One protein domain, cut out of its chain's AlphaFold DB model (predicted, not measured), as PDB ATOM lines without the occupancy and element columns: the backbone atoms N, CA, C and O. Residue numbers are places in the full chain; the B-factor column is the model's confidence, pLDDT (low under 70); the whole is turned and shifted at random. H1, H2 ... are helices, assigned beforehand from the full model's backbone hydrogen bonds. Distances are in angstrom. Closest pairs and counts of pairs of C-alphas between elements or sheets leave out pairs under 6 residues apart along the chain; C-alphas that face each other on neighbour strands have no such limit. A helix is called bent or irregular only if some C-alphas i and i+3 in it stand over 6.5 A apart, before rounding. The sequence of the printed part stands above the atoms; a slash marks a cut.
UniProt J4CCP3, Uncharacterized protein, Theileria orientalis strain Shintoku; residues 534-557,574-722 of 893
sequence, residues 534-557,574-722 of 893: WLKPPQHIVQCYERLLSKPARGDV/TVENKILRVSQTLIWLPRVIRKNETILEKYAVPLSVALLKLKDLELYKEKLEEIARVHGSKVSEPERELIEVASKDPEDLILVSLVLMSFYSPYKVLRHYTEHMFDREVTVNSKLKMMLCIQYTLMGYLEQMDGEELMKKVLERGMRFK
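Overview. This is residues 534 to 557 and 574 to 722 of the 893 residues of an uncharacterized protein of Theileria orientalis strain Shintoku (UniProt J4CCP3). A compact, rounded ball of helices is built round H6, the core helix, which touches seven others. H2 and H3 pack on one side of H6, with H1 outside them, and H8 and H9 pack on the other side; the hairpin of H4 and H5 is near the beginning of H6, and H7 turns off its end. The printed part has 173 residues with nine named helices, H1 to H9 in order, and no named strand; the class is all helix. The radius of gyration of the C-alphas is 15.2 A, and the spans are 39 by 32 by 31 A.

Along the chain. H1, residues 541 to 548, begins at C-alpha 541 (194.668, 173.797, 227.756) and is 10.5 A long. After the cut comes H2, residues 575 to 594, 29.2 A, with a kink of 43 degrees near residue 588; it is irregular, C-alphas 587 and 590 being 7.1 A apart. H3, residues 600 to 612, 16.8 A, is irregular with C-alphas 602 and 605 at 7.3 A. H4, residues 618 to 631, 20.2 A, is only just irregular, with C-alphas 619 and 622 at 6.7 A. H5 is residues 637 to 646, 13.9 A. H6, residues 650 to 664, 21.4 A, begins at C-alpha 650 (196.244, 183.547, 211.669). H7 is residues 666 to 676, 15.3 A, and H8 residues 684 to 703, 28.3 A. H9, residues 707 to 722, 23.1 A, ends at C-alpha 722 (192.530, 196.049, 207.347).

Arrangement. H1 touches H2, closest at the C-alphas of Leu 548 and Val 582, 5.5 A, at a shallow tilt of 28 degrees, opposite ways. H6 is the hub. It touches H8 at a steep tilt of 49 degrees, closest at the C-alphas of Val 659 and Cys 693, 4.8 A. H2, H5, H6 and H9 form an up and down bundle, each running against the one before it. H4 and H5 form a helical hairpin, closest at the C-alphas of Ala 628 and Ile 643, 5.6 A. H3 and H4 are apart. Every O i to N i+4 pair is within hydrogen-bond range in H1, H5, H6, H7, H8 and H9; the counts are 14 of 16 in H2, 7 of 9 in H3 and 8 of 10 in H4.

Size, cuts and confidence. The C-alphas farthest apart, of Thr 574 and Leu 702, are 45.5 A apart. Residues 558 to 573 are cut out, with 15.4 A between C-alphas 557 and 574. Of the links printed whole, H7 to H8 is short and the others are tight. Mean pLDDT of the printed part is 76.3; it is under 70 in 43 residues, among them 628 to 648.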
ATOM      1  N   TRP A 534     191.434 162.806 210.954       46.91
ATOM      2  CA  TRP A 534     190.634 163.479 211.973       46.91
ATOM      3  C   TRP A 534     191.247 163.504 213.381       46.91
ATOM      4  O   TRP A 534     190.819 162.782 214.280       46.91
ATOM      5  N   LEU A 535     192.204 164.405 213.614       53.72
ATOM      6  CA  LEU A 535     192.566 164.785 214.975       53.72
ATOM      7  C   LEU A 535     191.344 165.460 215.608       53.72
ATOM      8  O   LEU A 535     190.904 166.523 215.164       53.72
ATOM      9  N   LYS A 536     190.774 164.839 216.649       61.50
ATOM     10  CA  LYS A 536     189.668 165.430 217.416       61.50
ATOM     11  C   LYS A 536     190.070 166.851 217.866       61.50
ATOM     12  O   LYS A 536     191.226 167.053 218.258       61.50
ATOM     13  N   PRO A 537     189.163 167.849 217.831       68.56
ATOM     14  CA  PRO A 537     189.448 169.193 218.330       68.56
ATOM     15  C   PRO A 537     190.049 169.151 219.742       68.56
ATOM     16  O   PRO A 537     189.548 168.378 220.569       68.56
ATOM     17  N   PRO A 538     191.090 169.953 220.041       76.38
ATOM     18  CA  PRO A 538     191.681 169.951 221.370       76.38
ATOM     19  C   PRO A 538     190.630 170.423 222.375       76.38
ATOM     20  O   PRO A 538     189.913 171.399 222.149       76.38
ATOM     21  N   GLN A 539     190.515 169.699 223.481       76.69
ATOM     22  CA  GLN A 539     189.515 169.958 224.510       76.69
ATOM     23  C   GLN A 539     190.082 170.697 225.716       76.69
ATOM     24  O   GLN A 539     189.312 171.408 226.362       76.69
ATOM     25  N   HIS A 540     191.383 170.559 225.989       79.88
ATOM     26  CA  HIS A 540     192.028 171.059 227.205       79.88
ATOM     27  C   HIS A 540     193.243 171.939 226.921       79.88
ATOM     28  O   HIS A 540     193.954 171.742 225.932       79.88
ATOM     29  N   ILE A 541     193.538 172.857 227.843       80.25
ATOM     30  CA  ILE A 541     194.668 173.797 227.756       80.25
ATOM     31  C   ILE A 541     196.012 173.082 227.578       80.25
ATOM     32  O   ILE A 541     196.861 173.531 226.808       80.25
ATOM     33  N   VAL A 542     196.193 171.936 228.240       76.38
ATOM     34  CA  VAL A 542     197.411 171.117 228.123       76.38
ATOM     35  C   VAL A 542     197.573 170.570 226.707       76.38
ATOM     36  O   VAL A 542     198.666 170.643 226.154       76.38
ATOM     37  N   GLN A 543     196.484 170.100 226.091       77.44
ATOM     38  CA  GLN A 543     196.510 169.599 224.715       77.44
ATOM     39  C   GLN A 543     196.856 170.727 223.746       77.44
ATOM     40  O   GLN A 543     197.684 170.538 222.863       77.44
ATOM     41  N   CYS A 544     196.287 171.919 223.938       81.81
ATOM     42  CA  CYS A 544     196.653 173.079 223.133       81.81
ATOM     43  C   CYS A 544     198.142 173.422 223.264       81.81
ATOM     44  O   CYS A 544     198.799 173.685 222.261       81.81
ATOM     45  N   TYR A 545     198.694 173.389 224.478       81.75
ATOM     46  CA  TYR A 545     200.115 173.650 224.702       81.75
ATOM     47  C   TYR A 545     201.009 172.595 224.037       81.75
ATOM     48  O   TYR A 545     201.950 172.948 223.329       81.75
ATOM     49  N   GLU A 546     200.699 171.307 224.200       76.12
ATOM     50  CA  GLU A 546     201.432 170.207 223.559       76.12
ATOM     51  C   GLU A 546     201.385 170.309 222.029       76.12
ATOM     52  O   GLU A 546     202.427 170.229 221.372       76.12
ATOM     53  N   ARG A 547     200.200 170.578 221.469       79.44
ATOM     54  CA  ARG A 547     199.989 170.714 220.025       79.44
ATOM     55  C   ARG A 547     200.678 171.946 219.431       79.44
ATOM     56  O   ARG A 547     201.243 171.838 218.345       79.44
ATOM     57  N   LEU A 548     200.706 173.081 220.140       81.06
ATOM     58  CA  LEU A 548     201.473 174.275 219.739       81.06
ATOM     59  C   LEU A 548     202.989 174.036 219.753       81.06
ATOM     60  O   LEU A 548     203.711 174.649 218.975       81.06
ATOM     61  N   LEU A 549     203.474 173.116 220.590       74.56
ATOM     62  CA  LEU A 549     204.860 172.633 220.562       74.56
ATOM     63  C   LEU A 549     205.097 171.546 219.496       74.56
ATOM     64  O   LEU A 549     206.132 170.877 219.524       74.56
ATOM     65  N   SER A 550     204.131 171.342 218.593       64.94
ATOM     66  CA  SER A 550     204.128 170.309 217.553       64.94
ATOM     67  C   SER A 550     204.273 168.881 218.092       64.94
ATOM     68  O   SER A 550     204.740 167.999 217.374       64.94
ATOM     69  N   LYS A 551     203.866 168.628 219.342       64.31
ATOM     70  CA  LYS A 551     203.812 167.282 219.925       64.31
ATOM     71  C   LYS A 551     202.395 166.713 219.776       64.31
ATOM     72  O   LYS A 551     201.441 167.469 219.966       64.31
ATOM     73  N   PRO A 552     202.231 165.413 219.471       57.69
ATOM     74  CA  PRO A 552     200.931 164.766 219.584       57.69
ATOM     75  C   PRO A 552     200.469 164.846 221.039       57.69
ATOM     76  O   PRO A 552     201.206 164.463 221.952       57.69
ATOM     77  N   ALA A 553     199.271 165.380 221.260       58.34
ATOM     78  CA  ALA A 553     198.685 165.392 222.593       58.34
ATOM     79  C   ALA A 553     198.182 163.989 222.957       58.34
ATOM     80  O   ALA A 553     197.843 163.193 222.081       58.34
ATOM     81  N   ARG A 554     198.069 163.670 224.254       51.91
ATOM     82  CA  ARG A 554     197.635 162.333 224.733       51.91
ATOM     83  C   ARG A 554     196.245 161.863 224.243       51.91
ATOM     84  O   ARG A 554     195.900 160.714 224.489       51.91
ATOM     85  N   GLY A 555     195.476 162.710 223.552       49.12
ATOM     86  CA  GLY A 555     194.198 162.378 222.899       49.12
ATOM     87  C   GLY A 555     194.222 162.401 221.361       49.12
ATOM     88  O   GLY A 555     193.162 162.307 220.751       49.12
ATOM     89  N   ASP A 556     195.397 162.562 220.746       47.94
ATOM     90  CA  ASP A 556     195.604 162.548 219.285       47.94
ATOM     91  C   ASP A 556     195.780 161.121 218.744       47.94
ATOM     92  O   ASP A 556     195.751 160.906 217.537       47.94
ATOM     93  N   VAL A 557     195.995 160.160 219.643       47.09
ATOM     94  CA  VAL A 557     196.241 158.755 219.336       47.09
ATOM     95  C   VAL A 557     194.945 157.987 219.552       47.09
ATOM     96  O   VAL A 557     194.462 157.891 220.680       47.09
ATOM     97  N   THR A 574     204.429 163.810 209.004       60.22
ATOM     98  CA  THR A 574     204.579 164.712 207.867       60.22
ATOM     99  C   THR A 574     204.475 166.151 208.342       60.22
ATOM    100  O   THR A 574     203.755 166.485 209.290       60.22
ATOM    101  N   VAL A 575     205.214 167.031 207.669       62.78
ATOM    102  CA  VAL A 575     205.147 168.469 207.924       62.78
ATOM    103  C   VAL A 575     203.692 168.931 207.879       62.78
ATOM    104  O   VAL A 575     203.265 169.614 208.804       62.78
ATOM    105  N   GLU A 576     202.920 168.445 206.902       65.44
ATOM    106  CA  GLU A 576     201.480 168.680 206.735       65.44
ATOM    107  C   GLU A 576     200.643 168.336 207.973       65.44
ATOM    108  O   GLU A 576     199.803 169.141 208.378       65.44
ATOM    109  N   ASN A 577     200.913 167.212 208.641       68.12
ATOM    110  CA  ASN A 577     200.211 166.838 209.873       68.12
ATOM    111  C   ASN A 577     200.546 167.778 211.040       68.12
ATOM    112  O   ASN A 577     199.668 168.111 211.844       68.12
ATOM    113  N   LYS A 578     201.787 168.280 211.114       71.62
ATOM    114  CA  LYS A 578     202.171 169.308 212.097       71.62
ATOM    115  C   LYS A 578     201.494 170.646 211.804       71.62
ATOM    116  O   LYS A 578     201.027 171.275 212.757       71.62
ATOM    117  N   ILE A 579     201.385 171.051 210.527       75.00
ATOM    118  CA  ILE A 579     200.575 172.223 210.131       75.00
ATOM    119  C   ILE A 579     199.171 172.045 210.652       75.00
ATOM    120  O   ILE A 579     198.668 172.893 211.376       75.00
ATOM    121  N   LEU A 580     198.556 170.926 210.281       76.00
ATOM    122  CA  LEU A 580     197.149 170.678 210.496       76.00
ATOM    123  C   LEU A 580     196.838 170.729 211.989       76.00
ATOM    124  O   LEU A 580     195.895 171.399 212.397       76.00
ATOM    125  N   ARG A 581     197.684 170.113 212.818       80.06
ATOM    126  CA  ARG A 581     197.560 170.136 214.276       80.06
ATOM    127  C   ARG A 581     197.662 171.550 214.851       80.06
ATOM    128  O   ARG A 581     196.847 171.912 215.705       80.06
ATOM    129  N   VAL A 582     198.648 172.344 214.430       83.50
ATOM    130  CA  VAL A 582     198.819 173.724 214.915       83.50
ATOM    131  C   VAL A 582     197.672 174.606 214.420       83.50
ATOM    132  O   VAL A 582     197.063 175.286 215.239       83.50
ATOM    133  N   SER A 583     197.294 174.524 213.142       84.38
ATOM    134  CA  SER A 583     196.155 175.243 212.552       84.38
ATOM    135  C   SER A 583     194.841 174.907 213.259       84.38
ATOM    136  O   SER A 583     194.126 175.806 213.691       84.38
ATOM    137  N   GLN A 584     194.546 173.623 213.487       80.56
ATOM    138  CA  GLN A 584     193.393 173.216 214.295       80.56
ATOM    139  C   GLN A 584     193.481 173.798 215.706       80.56
ATOM    140  O   GLN A 584     192.500 174.315 216.234       80.56
ATOM    141  N   THR A 585     194.657 173.750 216.328       86.56
ATOM    142  CA  THR A 585     194.835 174.293 217.677       86.56
ATOM    143  C   THR A 585     194.586 175.795 217.716       86.56
ATOM    144  O   THR A 585     193.901 176.237 218.629       86.56
ATOM    145  N   LEU A 586     195.044 176.568 216.731       87.44
ATOM    146  CA  LEU A 586     194.797 178.011 216.648       87.44
ATOM    147  C   LEU A 586     193.302 178.342 216.528       87.44
ATOM    148  O   LEU A 586     192.842 179.262 217.198       87.44
ATOM    149  N   ILE A 587     192.534 177.563 215.756       83.31
ATOM    150  CA  ILE A 587     191.071 177.728 215.639       83.31
ATOM    151  C   ILE A 587     190.382 177.476 216.984       83.31
ATOM    152  O   ILE A 587     189.500 178.226 217.398       83.31
ATOM    153  N   TRP A 588     190.774 176.407 217.679       84.31
ATOM    154  CA  TRP A 588     190.069 175.945 218.878       84.31
ATOM    155  C   TRP A 588     190.568 176.587 220.179       84.31
ATOM    156  O   TRP A 588     189.845 176.589 221.177       84.31
ATOM    157  N   LEU A 589     191.774 177.155 220.195       88.69
ATOM    158  CA  LEU A 589     192.413 177.698 221.393       88.69
ATOM    159  C   LEU A 589     191.592 178.803 222.086       88.69
ATOM    160  O   LEU A 589     191.404 178.683 223.299       88.69
ATOM    161  N   PRO A 590     191.017 179.809 221.390       88.50
ATOM    162  CA  PRO A 590     190.127 180.787 222.022       88.50
ATOM    163  C   PRO A 590     188.969 180.134 222.787       88.50
ATOM    164  O   PRO A 590     188.662 180.517 223.919       88.50
ATOM    165  N   ARG A 591     188.366 179.082 222.213       83.56
ATOM    166  CA  ARG A 591     187.272 178.328 222.841       83.56
ATOM    167  C   ARG A 591     187.747 177.564 224.074       83.56
ATOM    168  O   ARG A 591     187.046 177.562 225.084       83.56
ATOM    169  N   VAL A 592     188.909 176.919 224.009       85.19
ATOM    170  CA  VAL A 592     189.471 176.179 225.151       85.19
ATOM    171  C   VAL A 592     189.837 177.136 226.290       85.19
ATOM    172  O   VAL A 592     189.495 176.861 227.436       85.19
ATOM    173  N   ILE A 593     190.419 178.303 225.992       87.94
ATOM    174  CA  ILE A 593     190.709 179.347 226.994       87.94
ATOM    175  C   ILE A 593     189.426 179.847 227.662       87.94
ATOM    176  O   ILE A 593     189.389 179.980 228.883       87.94
ATOM    177  N   ARG A 594     188.347 180.061 226.899       86.38
ATOM    178  CA  ARG A 594     187.041 180.491 227.434       86.38
ATOM    179  C   ARG A 594     186.404 179.495 228.407       86.38
ATOM    180  O   ARG A 594     185.567 179.910 229.206       86.38
ATOM    181  N   LYS A 595     186.792 178.212 228.381       83.00
ATOM    182  CA  LYS A 595     186.382 177.245 229.419       83.00
ATOM    183  C   LYS A 595     186.936 177.622 230.800       83.00
ATOM    184  O   LYS A 595     186.404 177.145 231.796       83.00
ATOM    185  N   ASN A 596     187.962 178.480 230.846       80.56
ATOM    186  CA  ASN A 596     188.630 178.978 232.045       80.56
ATOM    187  C   ASN A 596     189.019 177.843 233.007       80.56
ATOM    188  O   ASN A 596     188.694 177.860 234.194       80.56
ATOM    189  N   GLU A 597     189.673 176.817 232.458       81.75
ATOM    190  CA  GLU A 597     190.182 175.693 233.241       81.75
ATOM    191  C   GLU A 597     191.188 176.205 234.281       81.75
ATOM    192  O   GLU A 597     192.023 177.049 233.971       81.75
ATOM    193  N   THR A 598     191.179 175.663 235.501       75.50
ATOM    194  CA  THR A 598     192.111 176.082 236.570       75.50
ATOM    195  C   THR A 598     193.579 175.946 236.159       75.50
ATOM    196  O   THR A 598     194.429 176.750 236.541       75.50
ATOM    197  N   ILE A 599     193.875 174.962 235.307       76.62
ATOM    198  CA  ILE A 599     195.204 174.721 234.743       76.62
ATOM    199  C   ILE A 599     195.687 175.861 233.829       76.62
ATOM    200  O   ILE A 599     196.897 176.010 233.641       76.62
ATOM    201  N   LEU A 600     194.785 176.707 233.312       81.25
ATOM    202  CA  LEU A 600     195.135 177.891 232.525       81.25
ATOM    203  C   LEU A 600     196.098 178.794 233.290       81.25
ATOM    204  O   LEU A 600     197.076 179.248 232.709       81.25
ATOM    205  N   GLU A 601     195.926 178.973 234.600       79.38
ATOM    206  CA  GLU A 601     196.834 179.814 235.383       79.38
ATOM    207  C   GLU A 601     198.288 179.311 235.400       79.38
ATOM    208  O   GLU A 601     199.211 180.094 235.644       79.38
ATOM    209  N   LYS A 602     198.517 178.008 235.201       80.62
ATOM    210  CA  LYS A 602     199.861 177.418 235.109       80.62
ATOM    211  C   LYS A 602     200.430 177.552 233.696       80.62
ATOM    212  O   LYS A 602     201.625 177.782 233.538       80.62
ATOM    213  N   TYR A 603     199.579 177.428 232.679       83.81
ATOM    214  CA  TYR A 603     199.992 177.374 231.274       83.81
ATOM    215  C   TYR A 603     199.845 178.693 230.512       83.81
ATOM    216  O   TYR A 603     200.370 178.784 229.409       83.81
ATOM    217  N   ALA A 604     199.217 179.728 231.076       86.12
ATOM    218  CA  ALA A 604     198.972 180.997 230.391       86.12
ATOM    219  C   ALA A 604     200.268 181.665 229.906       86.12
ATOM    220  O   ALA A 604     200.345 182.080 228.754       86.12
ATOM    221  N   VAL A 605     201.310 181.706 230.748       87.75
ATOM    222  CA  VAL A 605     202.623 182.253 230.360       87.75
ATOM    223  C   VAL A 605     203.320 181.357 229.319       87.75
ATOM    224  O   VAL A 605     203.661 181.868 228.248       87.75
ATOM    225  N   PRO A 606     203.477 180.032 229.534       85.62
ATOM    226  CA  PRO A 606     204.016 179.130 228.511       85.62
ATOM    227  C   PRO A 606     203.296 179.195 227.155       85.62
ATOM    228  O   PRO A 606     203.958 179.213 226.116       85.62
ATOM    229  N   LEU A 607     201.963 179.267 227.150       86.38
ATOM    230  CA  LEU A 607     201.150 179.415 225.942       86.38
ATOM    231  C   LEU A 607     201.359 180.777 225.283       86.38
ATOM    232  O   LEU A 607     201.539 180.829 224.069       86.38
ATOM    233  N   SER A 608     201.394 181.871 226.057       90.69
ATOM    234  CA  SER A 608     201.666 183.198 225.492       90.69
ATOM    235  C   SER A 608     203.041 183.262 224.842       90.69
ATOM    236  O   SER A 608     203.179 183.797 223.747       90.69
ATOM    237  N   VAL A 609     204.047 182.638 225.462       86.31
ATOM    238  CA  VAL A 609     205.404 182.561 224.914       86.31
ATOM    239  C   VAL A 609     205.425 181.728 223.633       86.31
ATOM    240  O   VAL A 609     206.098 182.115 222.682       86.31
ATOM    241  N   ALA A 610     204.697 180.608 223.585       85.50
ATOM    242  CA  ALA A 610     204.598 179.783 222.382       85.50
ATOM    243  C   ALA A 610     203.953 180.559 221.223       85.50
ATOM    244  O   ALA A 610     204.525 180.614 220.137       85.50
ATOM    245  N   LEU A 611     202.826 181.232 221.473       88.94
ATOM    246  CA  LEU A 611     202.110 182.030 220.474       88.94
ATOM    247  C   LEU A 611     202.919 183.238 219.980       88.94
ATOM    248  O   LEU A 611     202.955 183.503 218.783       88.94
ATOM    249  N   LEU A 612     203.613 183.951 220.872       84.88
ATOM    250  CA  LEU A 612     204.465 185.091 220.504       84.88
ATOM    251  C   LEU A 612     205.712 184.683 219.705       84.88
ATOM    252  O   LEU A 612     206.319 185.539 219.059       84.88
ATOM    253  N   LYS A 613     206.098 183.402 219.768       83.81
ATOM    254  CA  LYS A 613     207.224 182.814 219.031       83.81
ATOM    255  C   LYS A 613     206.817 182.150 217.714       83.81
ATOM    256  O   LYS A 613     207.721 181.763 216.974       83.81
ATOM    257  N   LEU A 614     205.518 182.027 217.410       79.69
ATOM    258  CA  LEU A 614     205.058 181.543 216.106       79.69
ATOM    259  C   LEU A 614     205.523 182.508 215.008       79.69
ATOM    260  O   LEU A 614     205.349 183.724 215.113       79.69
ATOM    261  N   LYS A 615     206.148 181.952 213.970       73.50
ATOM    262  CA  LYS A 615     206.660 182.665 212.793       73.50
ATOM    263  C   LYS A 615     206.035 182.067 211.534       73.50
ATOM    264  O   LYS A 615     205.464 180.985 211.600       73.50
ATOM    265  N   ASP A 616     206.145 182.787 210.420       73.00
ATOM    266  CA  ASP A 616     205.716 182.337 209.090       73.00
ATOM    267  C   ASP A 616     204.236 181.919 209.037       73.00
ATOM    268  O   ASP A 616     203.868 180.815 208.646       73.00
ATOM    269  N   LEU A 617     203.365 182.842 209.455       78.12
ATOM    270  CA  LEU A 617     201.932 182.597 209.636       78.12
ATOM    271  C   LEU A 617     201.201 182.177 208.352       78.12
ATOM    272  O   LEU A 617     200.239 181.414 208.425       78.12
ATOM    273  N   GLU A 618     201.699 182.598 207.187       76.38
ATOM    274  CA  GLU A 618     201.174 182.216 205.866       76.38
ATOM    275  C   GLU A 618     201.055 180.700 205.685       76.38
ATOM    276  O   GLU A 618     200.154 180.209 205.012       76.38
ATOM    277  N   LEU A 619     201.912 179.940 206.359       74.69
ATOM    278  CA  LEU A 619     201.932 178.488 206.285       74.69
ATOM    279  C   LEU A 619     200.710 177.817 206.912       74.69
ATOM    280  O   LEU A 619     200.319 176.719 206.520       74.69
ATOM    281  N   TYR A 620     200.113 178.463 207.911       78.94
ATOM    282  CA  TYR A 620     198.917 177.959 208.573       78.94
ATOM    283  C   TYR A 620     197.654 178.396 207.837       78.94
ATOM    284  O   TYR A 620     196.635 177.724 207.972       78.94
ATOM    285  N   LYS A 621     197.723 179.480 207.055       80.62
ATOM    286  CA  LYS A 621     196.581 180.126 206.399       80.62
ATOM    287  C   LYS A 621     195.821 179.177 205.476       80.62
ATOM    288  O   LYS A 621     194.623 178.996 205.662       80.62
ATOM    289  N   GLU A 622     196.518 178.480 204.578       77.00
ATOM    290  CA  GLU A 622     195.892 177.528 203.645       77.00
ATOM    291  C   GLU A 622     195.151 176.397 204.382       77.00
ATOM    292  O   GLU A 622     194.005 176.078 204.066       77.00
ATOM    293  N   LYS A 623     195.758 175.837 205.437       76.81
ATOM    294  CA  LYS A 623     195.122 174.787 206.247       76.81
ATOM    295  C   LYS A 623     194.008 175.314 207.146       76.81
ATOM    296  O   LYS A 623     193.039 174.597 207.380       76.81
ATOM    297  N   LEU A 624     194.108 176.545 207.642       76.38
ATOM    298  CA  LEU A 624     193.027 177.205 208.376       76.38
ATOM    299  C   LEU A 624     191.806 177.405 207.472       76.38
ATOM    300  O   LEU A 624     190.697 177.082 207.893       76.38
ATOM    301  N   GLU A 625     192.006 177.847 206.227       74.50
ATOM    302  CA  GLU A 625     190.944 177.949 205.220       74.50
ATOM    303  C   GLU A 625     190.321 176.585 204.898       74.50
ATOM    304  O   GLU A 625     189.097 176.468 204.822       74.50
ATOM    305  N   GLU A 626     191.136 175.542 204.736       72.88
ATOM    306  CA  GLU A 626     190.662 174.178 204.481       72.88
ATOM    307  C   GLU A 626     189.793 173.657 205.638       72.88
ATOM    308  O   GLU A 626     188.651 173.236 205.424       72.88
ATOM    309  N   ILE A 627     190.279 173.759 206.883       72.31
ATOM    310  CA  ILE A 627     189.526 173.359 208.083       72.31
ATOM    311  C   ILE A 627     188.231 174.173 208.191       72.31
ATOM    312  O   ILE A 627     187.174 173.606 208.488       72.31
ATOM    313  N   ALA A 628     188.298 175.479 207.924       69.69
ATOM    314  CA  ALA A 628     187.155 176.381 207.965       69.69
ATOM    315  C   ALA A 628     186.070 175.993 206.952       69.69
ATOM    316  O   ALA A 628     184.893 175.959 207.311       69.69
ATOM    317  N   ARG A 629     186.441 175.619 205.720       68.25
ATOM    318  CA  ARG A 629     185.491 175.151 204.693       68.25
ATOM    319  C   ARG A 629     184.825 173.829 205.084       68.25
ATOM    320  O   ARG A 629     183.618 173.681 204.908       68.25
ATOM    321  N   VAL A 630     185.584 172.884 205.647       66.19
ATOM    322  CA  VAL A 630     185.069 171.553 206.027       66.19
ATOM    323  C   VAL A 630     184.174 171.615 207.273       66.19
ATOM    324  O   VAL A 630     183.155 170.926 207.335       66.19
ATOM    325  N   HIS A 631     184.523 172.440 208.265       62.06
ATOM    326  CA  HIS A 631     183.807 172.510 209.548       62.06
ATOM    327  C   HIS A 631     182.791 173.656 209.635       62.06
ATOM    328  O   HIS A 631     181.858 173.557 210.428       62.06
ATOM    329  N   GLY A 632     182.881 174.701 208.808       55.97
ATOM    330  CA  GLY A 632     181.983 175.864 208.865       55.97
ATOM    331  C   GLY A 632     180.497 175.522 208.693       55.97
ATOM    332  O   GLY A 632     179.626 176.206 209.226       55.97
ATOM    333  N   SER A 633     180.176 174.407 208.030       49.72
ATOM    334  CA  SER A 633     178.793 173.947 207.848       49.72
ATOM    335  C   SER A 633     178.176 173.262 209.081       49.72
ATOM    336  O   SER A 633     176.950 173.236 209.182       49.72
ATOM    337  N   LYS A 634     178.980 172.760 210.035       50.50
ATOM    338  CA  LYS A 634     178.547 171.894 211.161       50.50
ATOM    339  C   LYS A 634     178.594 172.552 212.551       50.50
ATOM    340  O   LYS A 634     178.410 171.867 213.555       50.50
ATOM    341  N   VAL A 635     178.879 173.849 212.628       52.59
ATOM    342  CA  VAL A 635     179.256 174.548 213.869       52.59
ATOM    343  C   VAL A 635     178.335 175.778 214.077       52.59
ATOM    344  O   VAL A 635     177.745 176.260 213.109       52.59
ATOM    345  N   SER A 636     178.114 176.234 215.320       52.19
ATOM    346  CA  SER A 636     177.114 177.279 215.654       52.19
ATOM    347  C   SER A 636     177.469 178.683 215.111       52.19
ATOM    348  O   SER A 636     178.614 178.935 214.756       52.19
ATOM    349  N   GLU A 637     176.517 179.625 215.028       48.34
ATOM    350  CA  GLU A 637     176.737 180.984 214.468       48.34
ATOM    351  C   GLU A 637     177.939 181.775 215.042       48.34
ATOM    352  O   GLU A 637     178.745 182.251 214.244       48.34
ATOM    353  N   PRO A 638     178.152 181.898 216.372       52.97
ATOM    354  CA  PRO A 638     179.325 182.609 216.908       52.97
ATOM    355  C   PRO A 638     180.649 181.888 216.613       52.97
ATOM    356  O   PRO A 638     181.725 182.483 216.635       52.97
ATOM    357  N   GLU A 639     180.580 180.592 216.330       55.38
ATOM    358  CA  GLU A 639     181.726 179.779 215.949       55.38
ATOM    359  C   GLU A 639     181.996 179.861 214.441       55.38
ATOM    360  O   GLU A 639     183.157 179.807 214.046       55.38
ATOM    361  N   ARG A 640     180.968 180.066 213.602       59.16
ATOM    362  CA  ARG A 640     181.138 180.418 212.184       59.16
ATOM    363  C   ARG A 640     181.855 181.743 212.030       59.16
ATOM    364  O   ARG A 640     182.796 181.794 211.258       59.16
ATOM    365  N   GLU A 641     181.482 182.761 212.802       57.16
ATOM    366  CA  GLU A 641     182.148 184.068 212.767       57.16
ATOM    367  C   GLU A 641     183.641 183.922 213.099       57.16
ATOM    368  O   GLU A 641     184.494 184.387 212.348       57.16
ATOM    369  N   LEU A 642     183.983 183.169 214.152       59.59
ATOM    370  CA  LEU A 642     185.376 182.907 214.523       59.59
ATOM    371  C   LEU A 642     186.134 182.100 213.460       59.59
ATOM    372  O   LEU A 642     187.297 182.389 213.209       59.59
ATOM    373  N   ILE A 643     185.483 181.114 212.836       59.72
ATOM    374  CA  ILE A 643     186.030 180.292 211.747       59.72
ATOM    375  C   ILE A 643     186.188 181.114 210.449       59.72
ATOM    376  O   ILE A 643     187.157 180.934 209.712       59.72
ATOM    377  N   GLU A 644     185.291 182.060 210.187       59.72
ATOM    378  CA  GLU A 644     185.352 182.979 209.052       59.72
ATOM    379  C   GLU A 644     186.459 184.020 209.236       59.72
ATOM    380  O   GLU A 644     187.203 184.276 208.288       59.72
ATOM    381  N   VAL A 645     186.650 184.569 210.444       57.47
ATOM    382  CA  VAL A 645     187.809 185.438 210.725       57.47
ATOM    383  C   VAL A 645     189.111 184.630 210.717       57.47
ATOM    384  O   VAL A 645     190.092 185.062 210.114       57.47
ATOM    385  N   ALA A 646     189.103 183.425 211.306       53.75
ATOM    386  CA  ALA A 646     190.226 182.479 211.329       53.75
ATOM    387  C   ALA A 646     190.750 182.136 209.933       53.75
ATOM    388  O   ALA A 646     191.950 181.939 209.757       53.75
ATOM    389  N   SER A 647     189.844 182.040 208.956       54.69
ATOM    390  CA  SER A 647     190.182 181.705 207.574       54.69
ATOM    391  C   SER A 647     190.970 182.809 206.864       54.69
ATOM    392  O   SER A 647     191.649 182.534 205.884       54.69
ATOM    393  N   LYS A 648     190.918 184.055 207.352       65.31
ATOM    394  CA  LYS A 648     191.500 185.213 206.659       65.31
ATOM    395  C   LYS A 648     192.892 185.585 207.165       65.31
ATOM    396  O   LYS A 648     193.723 185.996 206.355       65.31
ATOM    397  N   ASP A 649     193.157 185.452 208.468       75.44
ATOM    398  CA  ASP A 649     194.463 185.786 209.049       75.44
ATOM    399  C   ASP A 649     194.752 185.047 210.379       75.44
ATOM    400  O   ASP A 649     194.059 185.264 211.379       75.44
ATOM    401  N   PRO A 650     195.805 184.209 210.439       81.31
ATOM    402  CA  PRO A 650     196.244 183.547 211.669       81.31
ATOM    403  C   PRO A 650     196.654 184.521 212.785       81.31
ATOM    404  O   PRO A 650     196.583 184.168 213.966       81.31
ATOM    405  N   GLU A 651     197.091 185.735 212.437       83.62
ATOM    406  CA  GLU A 651     197.556 186.743 213.393       83.62
ATOM    407  C   GLU A 651     196.425 187.219 214.315       83.62
ATOM    408  O   GLU A 651     196.636 187.414 215.517       83.62
ATOM    409  N   ASP A 652     195.203 187.313 213.785       83.62
ATOM    410  CA  ASP A 652     194.016 187.703 214.550       83.62
ATOM    411  C   ASP A 652     193.656 186.632 215.597       83.62
ATOM    412  O   ASP A 652     193.319 186.960 216.738       83.62
ATOM    413  N   LEU A 653     193.814 185.341 215.270       85.00
ATOM    414  CA  LEU A 653     193.600 184.234 216.215       85.00
ATOM    415  C   LEU A 653     194.636 184.208 217.332       85.00
ATOM    416  O   LEU A 653     194.306 183.932 218.494       85.00
ATOM    417  N   ILE A 654     195.890 184.496 216.985       88.94
ATOM    418  CA  ILE A 654     196.972 184.630 217.956       88.94
ATOM    419  C   ILE A 654     196.647 185.781 218.901       88.94
ATOM    420  O   ILE A 654     196.645 185.582 220.117       88.94
ATOM    421  N   LEU A 655     196.316 186.958 218.367       88.62
ATOM    422  CA  LEU A 655     196.001 188.132 219.173       88.62
ATOM    423  C   LEU A 655     194.803 187.880 220.095       88.62
ATOM    424  O   LEU A 655     194.905 188.134 221.294       88.62
ATOM    425  N   VAL A 656     193.709 187.309 219.585       88.56
ATOM    426  CA  VAL A 656     192.543 186.927 220.400       88.56
ATOM    427  C   VAL A 656     192.931 185.968 221.519       88.56
ATOM    428  O   VAL A 656     192.554 186.181 222.670       88.56
ATOM    429  N   SER A 657     193.708 184.929 221.213       92.06
ATOM    430  CA  SER A 657     194.136 183.948 222.213       92.06
ATOM    431  C   SER A 657     194.988 184.599 223.306       92.06
ATOM    432  O   SER A 657     194.765 184.360 224.493       92.06
ATOM    433  N   LEU A 658     195.925 185.474 222.931       92.44
ATOM    434  CA  LEU A 658     196.760 186.224 223.873       92.44
ATOM    435  C   LEU A 658     195.931 187.187 224.746       92.44
ATOM    436  O   LEU A 658     196.157 187.269 225.958       92.44
ATOM    437  N   VAL A 659     194.945 187.877 224.162       91.56
ATOM    438  CA  VAL A 659     194.016 188.765 224.882       91.56
ATOM    439  C   VAL A 659     193.159 187.975 225.872       91.56
ATOM    440  O   VAL A 659     193.014 188.381 227.022       91.56
ATOM    441  N   LEU A 660     192.625 186.819 225.476       91.06
ATOM    442  CA  LEU A 660     191.817 185.982 226.364       91.06
ATOM    443  C   LEU A 660     192.652 185.403 227.513       91.06
ATOM    444  O   LEU A 660     192.204 185.419 228.657       91.06
ATOM    445  N   MET A 661     193.883 184.954 227.253       92.88
ATOM    446  CA  MET A 661     194.775 184.486 228.322       92.88
ATOM    447  C   MET A 661     195.130 185.599 229.307       92.88
ATOM    448  O   MET A 661     195.114 185.371 230.513       92.88
ATOM    449  N   SER A 662     195.416 186.806 228.816       90.69
ATOM    450  CA  SER A 662     195.648 187.967 229.684       90.69
ATOM    451  C   SER A 662     194.374 188.424 230.404       90.69
ATOM    452  O   SER A 662     194.456 188.930 231.515       90.69
ATOM    453  N   PHE A 663     193.185 188.173 229.858       90.50
ATOM    454  CA  PHE A 663     191.913 188.480 230.514       90.50
ATOM    455  C   PHE A 663     191.548 187.516 231.649       90.50
ATOM    456  O   PHE A 663     191.169 187.968 232.737       90.50
ATOM    457  N   TYR A 664     191.718 186.211 231.429       88.38
ATOM    458  CA  TYR A 664     191.419 185.166 232.416       88.38
ATOM    459  C   TYR A 664     192.573 184.893 233.397       88.38
ATOM    460  O   TYR A 664     192.329 184.477 234.525       88.38
ATOM    461  N   SER A 665     193.830 185.157 233.019       88.00
ATOM    462  CA  SER A 665     195.029 185.010 233.870       88.00
ATOM    463  C   SER A 665     195.881 186.295 233.916       88.00
ATOM    464  O   SER A 665     197.087 186.264 233.636       88.00
ATOM    465  N   PRO A 666     195.295 187.441 234.312       82.19
ATOM    466  CA  PRO A 666     195.902 188.760 234.138       82.19
ATOM    467  C   PRO A 666     197.222 188.930 234.874       82.19
ATOM    468  O   PRO A 666     198.203 189.360 234.286       82.19
ATOM    469  N   TYR A 667     197.303 188.561 236.150       83.50
ATOM    470  CA  TYR A 667     198.467 188.910 236.966       83.50
ATOM    471  C   TYR A 667     199.766 188.251 236.487       83.50
ATOM    472  O   TYR A 667     200.806 188.904 236.448       83.50
ATOM    473  N   LYS A 668     199.709 186.967 236.107       83.56
ATOM    474  CA  LYS A 668     200.880 186.207 235.645       83.56
ATOM    475  C   LYS A 668     201.318 186.654 234.251       83.56
ATOM    476  O   LYS A 668     202.501 186.904 234.042       83.56
ATOM    477  N   VAL A 669     200.365 186.795 233.326       86.62
ATOM    478  CA  VAL A 669     200.651 187.192 231.939       86.62
ATOM    479  C   VAL A 669     201.133 188.642 231.875       86.62
ATOM    480  O   VAL A 669     202.133 188.920 231.222       86.62
ATOM    481  N   LEU A 670     200.494 189.559 232.604       83.19
ATOM    482  CA  LEU A 670     200.894 190.967 232.628       83.19
ATOM    483  C   LEU A 670     202.255 191.171 233.281       83.19
ATOM    484  O   LEU A 670     203.046 191.956 232.766       83.19
ATOM    485  N   ARG A 671     202.553 190.473 234.387       86.12
ATOM    486  CA  ARG A 671     203.887 190.525 235.001       86.12
ATOM    487  C   ARG A 671     204.949 190.085 234.000       86.12
ATOM    488  O   ARG A 671     205.891 190.825 233.760       86.12
ATOM    489  N   HIS A 672     204.729 188.945 233.345       89.25
ATOM    490  CA  HIS A 672     205.636 188.454 232.317       89.25
ATOM    491  C   HIS A 672     205.818 189.471 231.176       89.25
ATOM    492  O   HIS A 672     206.941 189.809 230.824       89.25
ATOM    493  N   TYR A 673     204.733 190.025 230.630       90.06
ATOM    494  CA  TYR A 673     204.842 191.021 229.560       90.06
ATOM    495  C   TYR A 673     205.598 192.268 230.005       90.06
ATOM    496  O   TYR A 673     206.448 192.744 229.270       90.06
ATOM    497  N   THR A 674     205.325 192.784 231.200       83.56
ATOM    498  CA  THR A 674     205.945 194.020 231.706       83.56
ATOM    499  C   THR A 674     207.415 193.860 232.096       83.56
ATOM    500  O   THR A 674     208.172 194.820 231.958       83.56
ATOM    501  N   GLU A 675     207.839 192.668 232.523       85.06
ATOM    502  CA  GLU A 675     209.244 192.344 232.816       85.06
ATOM    503  C   GLU A 675     210.084 192.155 231.545       85.06
ATOM    504  O   GLU A 675     211.239 192.560 231.530       85.06
ATOM    505  N   HIS A 676     209.497 191.600 230.478       84.56
ATOM    506  CA  HIS A 676     210.223 191.209 229.262       84.56
ATOM    507  C   HIS A 676     209.989 192.129 228.049       84.56
ATOM    508  O   HIS A 676     210.565 191.914 226.986       84.56
ATOM    509  N   MET A 677     209.141 193.157 228.163       83.94
ATOM    510  CA  MET A 677     208.765 194.020 227.032       83.94
ATOM    511  C   MET A 677     209.952 194.719 226.366       83.94
ATOM    512  O   MET A 677     209.953 194.912 225.154       83.94
ATOM    513  N   PHE A 678     210.943 195.112 227.165       82.94
ATOM    514  CA  PHE A 678     212.140 195.818 226.710       82.94
ATOM    515  C   PHE A 678     213.349 194.883 226.556       82.94
ATOM    516  O   PHE A 678     214.467 195.344 226.335       82.94
ATOM    517  N   ASP A 679     213.142 193.564 226.622       80.62
ATOM    518  CA  ASP A 679     214.206 192.605 226.347       80.62
ATOM    519  C   ASP A 679     214.619 192.681 224.875       80.62
ATOM    520  O   ASP A 679     213.791 192.645 223.959       80.62
ATOM    521  N   ARG A 680     215.934 192.694 224.634       73.25
ATOM    522  CA  ARG A 680     216.517 192.709 223.281       73.25
ATOM    523  C   ARG A 680     216.153 191.482 222.441       73.25
ATOM    524  O   ARG A 680     216.240 191.524 221.217       73.25
ATOM    525  N   GLU A 681     215.767 190.384 223.085       71.88
ATOM    526  CA  GLU A 681     215.391 189.131 222.424       71.88
ATOM    527  C   GLU A 681     213.947 189.139 221.886       71.88
ATOM    528  O   GLU A 681     213.573 188.259 221.104       71.88
ATOM    529  N   VAL A 682     213.129 190.128 222.272       76.94
ATOM    530  CA  VAL A 682     211.718 190.238 221.883       76.94
ATOM    531  C   VAL A 682     211.579 191.127 220.647       76.94
ATOM    532  O   VAL A 682     212.030 192.269 220.615       76.94
ATOM    533  N   THR A 683     210.926 190.607 219.604       78.38
ATOM    534  CA  THR A 683     210.717 191.362 218.357       78.38
ATOM    535  C   THR A 683     209.739 192.519 218.553       78.38
ATOM    536  O   THR A 683     208.819 192.408 219.361       78.38
ATOM    537  N   VAL A 684     209.858 193.584 217.754       76.00
ATOM    538  CA  VAL A 684     208.920 194.726 217.787       76.00
ATOM    539  C   VAL A 684     207.462 194.270 217.629       76.00
ATOM    540  O   VAL A 684     206.607 194.720 218.385       76.00
ATOM    541  N   ASN A 685     207.171 193.314 216.735       78.75
ATOM    542  CA  ASN A 685     205.813 192.769 216.582       78.75
ATOM    543  C   ASN A 685     205.325 192.084 217.873       78.75
ATOM    544  O   ASN A 685     204.200 192.297 218.320       78.75
ATOM    545  N   SER A 686     206.186 191.300 218.527       82.94
ATOM    546  CA  SER A 686     205.871 190.686 219.820       82.94
ATOM    547  C   SER A 686     205.643 191.745 220.909       82.94
ATOM    548  O   SER A 686     204.675 191.620 221.657       82.94
ATOM    549  N   LYS A 687     206.461 192.811 220.963       81.94
ATOM    550  CA  LYS A 687     206.281 193.945 221.894       81.94
ATOM    551  C   LYS A 687     204.929 194.637 221.672       81.94
ATOM    552  O   LYS A 687     204.193 194.878 222.628       81.94
ATOM    553  N   LEU A 688     204.552 194.879 220.414       80.69
ATOM    554  CA  LEU A 688     203.257 195.460 220.046       80.69
ATOM    555  C   LEU A 688     202.084 194.557 220.445       80.69
ATOM    556  O   LEU A 688     201.124 195.043 221.036       80.69
ATOM    557  N   LYS A 689     202.165 193.242 220.213       85.81
ATOM    558  CA  LYS A 689     201.136 192.283 220.663       85.81
ATOM    559  C   LYS A 689     200.991 192.254 222.178       85.81
ATOM    560  O   LYS A 689     199.864 192.269 222.669       85.81
ATOM    561  N   MET A 690     202.101 192.236 222.922       88.19
ATOM    562  CA  MET A 690     202.080 192.315 224.388       88.19
ATOM    563  C   MET A 690     201.364 193.591 224.854       88.19
ATOM    564  O   MET A 690     200.499 193.526 225.728       88.19
ATOM    565  N   MET A 691     201.658 194.732 224.221       82.94
ATOM    566  CA  MET A 691     200.997 196.010 224.506       82.94
ATOM    567  C   MET A 691     199.509 196.014 224.158       82.94
ATOM    568  O   MET A 691     198.692 196.455 224.967       82.94
ATOM    569  N   LEU A 692     199.132 195.483 222.997       83.69
ATOM    570  CA  LEU A 692     197.730 195.351 222.618       83.69
ATOM    571  C   LEU A 692     196.983 194.472 223.622       83.69
ATOM    572  O   LEU A 692     195.901 194.848 224.059       83.69
ATOM    573  N   CYS A 693     197.573 193.361 224.068       89.00
ATOM    574  CA  CYS A 693     196.968 192.513 225.094       89.00
ATOM    575  C   CYS A 693     196.681 193.292 226.378       89.00
ATOM    576  O   CYS A 693     195.547 193.289 226.841       89.00
ATOM    577  N   ILE A 694     197.666 194.033 226.895       84.69
ATOM    578  CA  ILE A 694     197.514 194.911 228.069       84.69
ATOM    579  C   ILE A 694     196.320 195.865 227.888       84.69
ATOM    580  O   ILE A 694     195.478 195.983 228.782       84.69
ATOM    581  N   GLN A 695     196.218 196.517 226.728       82.69
ATOM    582  CA  GLN A 695     195.162 197.488 226.431       82.69
ATOM    583  C   GLN A 695     193.778 196.848 226.274       82.69
ATOM    584  O   GLN A 695     192.798 197.367 226.811       82.69
ATOM    585  N   TYR A 696     193.678 195.720 225.573       85.31
ATOM    586  CA  TYR A 696     192.421 194.995 225.395       85.31
ATOM    587  C   TYR A 696     191.935 194.374 226.701       85.31
ATOM    588  O   TYR A 696     190.747 194.459 227.007       85.31
ATOM    589  N   THR A 697     192.834 193.811 227.512       86.56
ATOM    590  CA  THR A 697     192.475 193.336 228.848       86.56
ATOM    591  C   THR A 697     191.967 194.491 229.700       86.56
ATOM    592  O   THR A 697     190.911 194.371 230.317       86.56
ATOM    593  N   LEU A 698     192.657 195.637 229.690       81.75
ATOM    594  CA  LEU A 698     192.197 196.829 230.397       81.75
ATOM    595  C   LEU A 698     190.788 197.230 229.937       81.75
ATOM    596  O   LEU A 698     189.896 197.360 230.769       81.75
ATOM    597  N   MET A 699     190.559 197.344 228.631       81.44
ATOM    598  CA  MET A 699     189.245 197.647 228.060       81.44
ATOM    599  C   MET A 699     188.165 196.655 228.520       81.44
ATOM    600  O   MET A 699     187.104 197.086 228.968       81.44
ATOM    601  N   GLY A 700     188.444 195.346 228.500       81.81
ATOM    602  CA  GLY A 700     187.505 194.317 228.955       81.81
ATOM    603  C   GLY A 700     187.114 194.470 230.428       81.81
ATOM    604  O   GLY A 700     185.935 194.402 230.775       81.81
ATOM    605  N   TYR A 701     188.079 194.759 231.303       81.12
ATOM    606  CA  TYR A 701     187.811 195.027 232.723       81.12
ATOM    607  C   TYR A 701     187.079 196.357 232.949       81.12
ATOM    608  O   TYR A 701     186.285 196.485 233.886       81.12
ATOM    609  N   LEU A 702     187.338 197.365 232.117       76.06
ATOM    610  CA  LEU A 702     186.709 198.679 232.228       76.06
ATOM    611  C   LEU A 702     185.239 198.643 231.830       76.06
ATOM    612  O   LEU A 702     184.405 199.122 232.604       76.06
ATOM    613  N   GLU A 703     184.955 198.040 230.679       81.31
ATOM    614  CA  GLU A 703     183.623 197.916 230.083       81.31
ATOM    615  C   GLU A 703     182.814 196.746 230.667       81.31
ATOM    616  O   GLU A 703     181.659 196.564 230.305       81.31
ATOM    617  N   GLN A 704     183.387 195.994 231.619       80.12
ATOM    618  CA  GLN A 704     182.767 194.817 232.248       80.12
ATOM    619  C   GLN A 704     182.324 193.764 231.229       80.12
ATOM    620  O   GLN A 704     181.277 193.125 231.387       80.12
ATOM    621  N   MET A 705     183.158 193.589 230.206       84.50
ATOM    622  CA  MET A 705     182.943 192.595 229.172       84.50
ATOM    623  C   MET A 705     183.052 191.194 229.752       84.50
ATOM    624  O   MET A 705     183.809 190.956 230.698       84.50
ATOM    625  N   ASP A 706     182.334 190.251 229.162       85.00
ATOM    626  CA  ASP A 706     182.742 188.852 229.246       85.00
ATOM    627  C   ASP A 706     183.777 188.515 228.154       85.00
ATOM    628  O   ASP A 706     184.114 189.329 227.291       85.00
ATOM    629  N   GLY A 707     184.340 187.307 228.215       81.69
ATOM    630  CA  GLY A 707     185.359 186.887 227.251       81.69
ATOM    631  C   GLY A 707     184.847 186.799 225.809       81.69
ATOM    632  O   GLY A 707     185.647 186.863 224.884       81.69
ATOM    633  N   GLU A 708     183.538 186.666 225.593       82.31
ATOM    634  CA  GLU A 708     182.949 186.611 224.254       82.31
ATOM    635  C   GLU A 708     182.806 188.001 223.647       82.31
ATOM    636  O   GLU A 708     183.241 188.227 222.518       82.31
ATOM    637  N   GLU A 709     182.270 188.939 224.423       83.19
ATOM    638  CA  GLU A 709     182.186 190.354 224.066       83.19
ATOM    639  C   GLU A 709     183.584 190.919 223.757       83.19
ATOM    640  O   GLU A 709     183.784 191.586 222.738       83.19
ATOM    641  N   LEU A 710     184.587 190.588 224.582       84.38
ATOM    642  CA  LEU A 710     185.971 191.012 224.362       84.38
ATOM    643  C   LEU A 710     186.564 190.415 223.077       84.38
ATOM    644  O   LEU A 710     187.209 191.126 222.309       84.38
ATOM    645  N   MET A 711     186.334 189.126 222.833       85.62
ATOM    646  CA  MET A 711     186.803 188.423 221.638       85.62
ATOM    647  C   MET A 711     186.237 189.040 220.356       85.62
ATOM    648  O   MET A 711     187.010 189.357 219.450       85.62
ATOM    649  N   LYS A 712     184.921 189.286 220.299       82.12
ATOM    650  CA  LYS A 712     184.278 189.960 219.157       82.12
ATOM    651  C   LYS A 712     184.880 191.337 218.913       82.12
ATOM    652  O   LYS A 712     185.269 191.655 217.795       82.12
ATOM    653  N   LYS A 713     185.088 192.116 219.977       82.31
ATOM    654  CA  LYS A 713     185.668 193.460 219.873       82.31
ATOM    655  C   LYS A 713     187.118 193.469 219.377       82.31
ATOM    656  O   LYS A 713     187.525 194.414 218.700       82.31
ATOM    657  N   VAL A 714     187.914 192.447 219.703       83.12
ATOM    658  CA  VAL A 714     189.266 192.277 219.138       83.12
ATOM    659  C   VAL A 714     189.174 192.004 217.635       83.12
ATOM    660  O   VAL A 714     189.813 192.714 216.858       83.12
ATOM    661  N   LEU A 715     188.333 191.045 217.230       77.75
ATOM    662  CA  LEU A 715     188.166 190.625 215.833       77.75
ATOM    663  C   LEU A 715     187.601 191.749 214.946       77.75
ATOM    664  O   LEU A 715     188.158 192.040 213.888       77.75
ATOM    665  N   GLU A 716     186.563 192.457 215.397       75.50
ATOM    666  CA  GLU A 716     185.971 193.596 214.678       75.50
ATOM    667  C   GLU A 716     186.970 194.732 214.433       75.50
ATOM    668  O   GLU A 716     186.894 195.441 213.426       75.50
ATOM    669  N   ARG A 717     187.887 194.960 215.381       69.12
ATOM    670  CA  ARG A 717     188.899 196.010 215.248       69.12
ATOM    671  C   ARG A 717     189.998 195.585 214.277       69.12
ATOM    672  O   ARG A 717     190.430 196.420 213.490       69.12
ATOM    673  N   GLY A 718     190.390 194.308 214.289       61.38
ATOM    674  CA  GLY A 718     191.299 193.726 213.295       61.38
ATOM    675  C   GLY A 718     190.765 193.878 211.867       61.38
ATOM    676  O   GLY A 718     191.489 194.338 210.985       61.38
ATOM    677  N   MET A 719     189.469 193.619 211.654       58.94
ATOM    678  CA  MET A 719     188.829 193.820 210.348       58.94
ATOM    679  C   MET A 719     188.783 195.290 209.913       58.94
ATOM    680  O   MET A 719     189.103 195.596 208.767       58.94
ATOM    681  N   ARG A 720     188.435 196.216 210.817       56.72
ATOM    682  CA  ARG A 720     188.375 197.658 210.502       56.72
ATOM    683  C   ARG A 720     189.734 198.243 210.117       56.72
ATOM    684  O   ARG A 720     189.815 198.996 209.153       56.72
ATOM    685  N   PHE A 721     190.805 197.855 210.812       54.66
ATOM    686  CA  PHE A 721     192.160 198.296 210.466       54.66
ATOM    687  C   PHE A 721     192.610 197.804 209.086       54.66
ATOM    688  O   PHE A 721     193.319 198.535 208.396       54.66
ATOM    689  N   LYS A 722     192.194 196.601 208.668       53.62
ATOM    690  CA  LYS A 722     192.530 196.049 207.347       53.62
ATOM    691  C   LYS A 722     191.862 196.824 206.221       53.62
ATOM    692  O   LYS A 722     192.576 197.296 205.343       53.62
TER     693      LYS A 722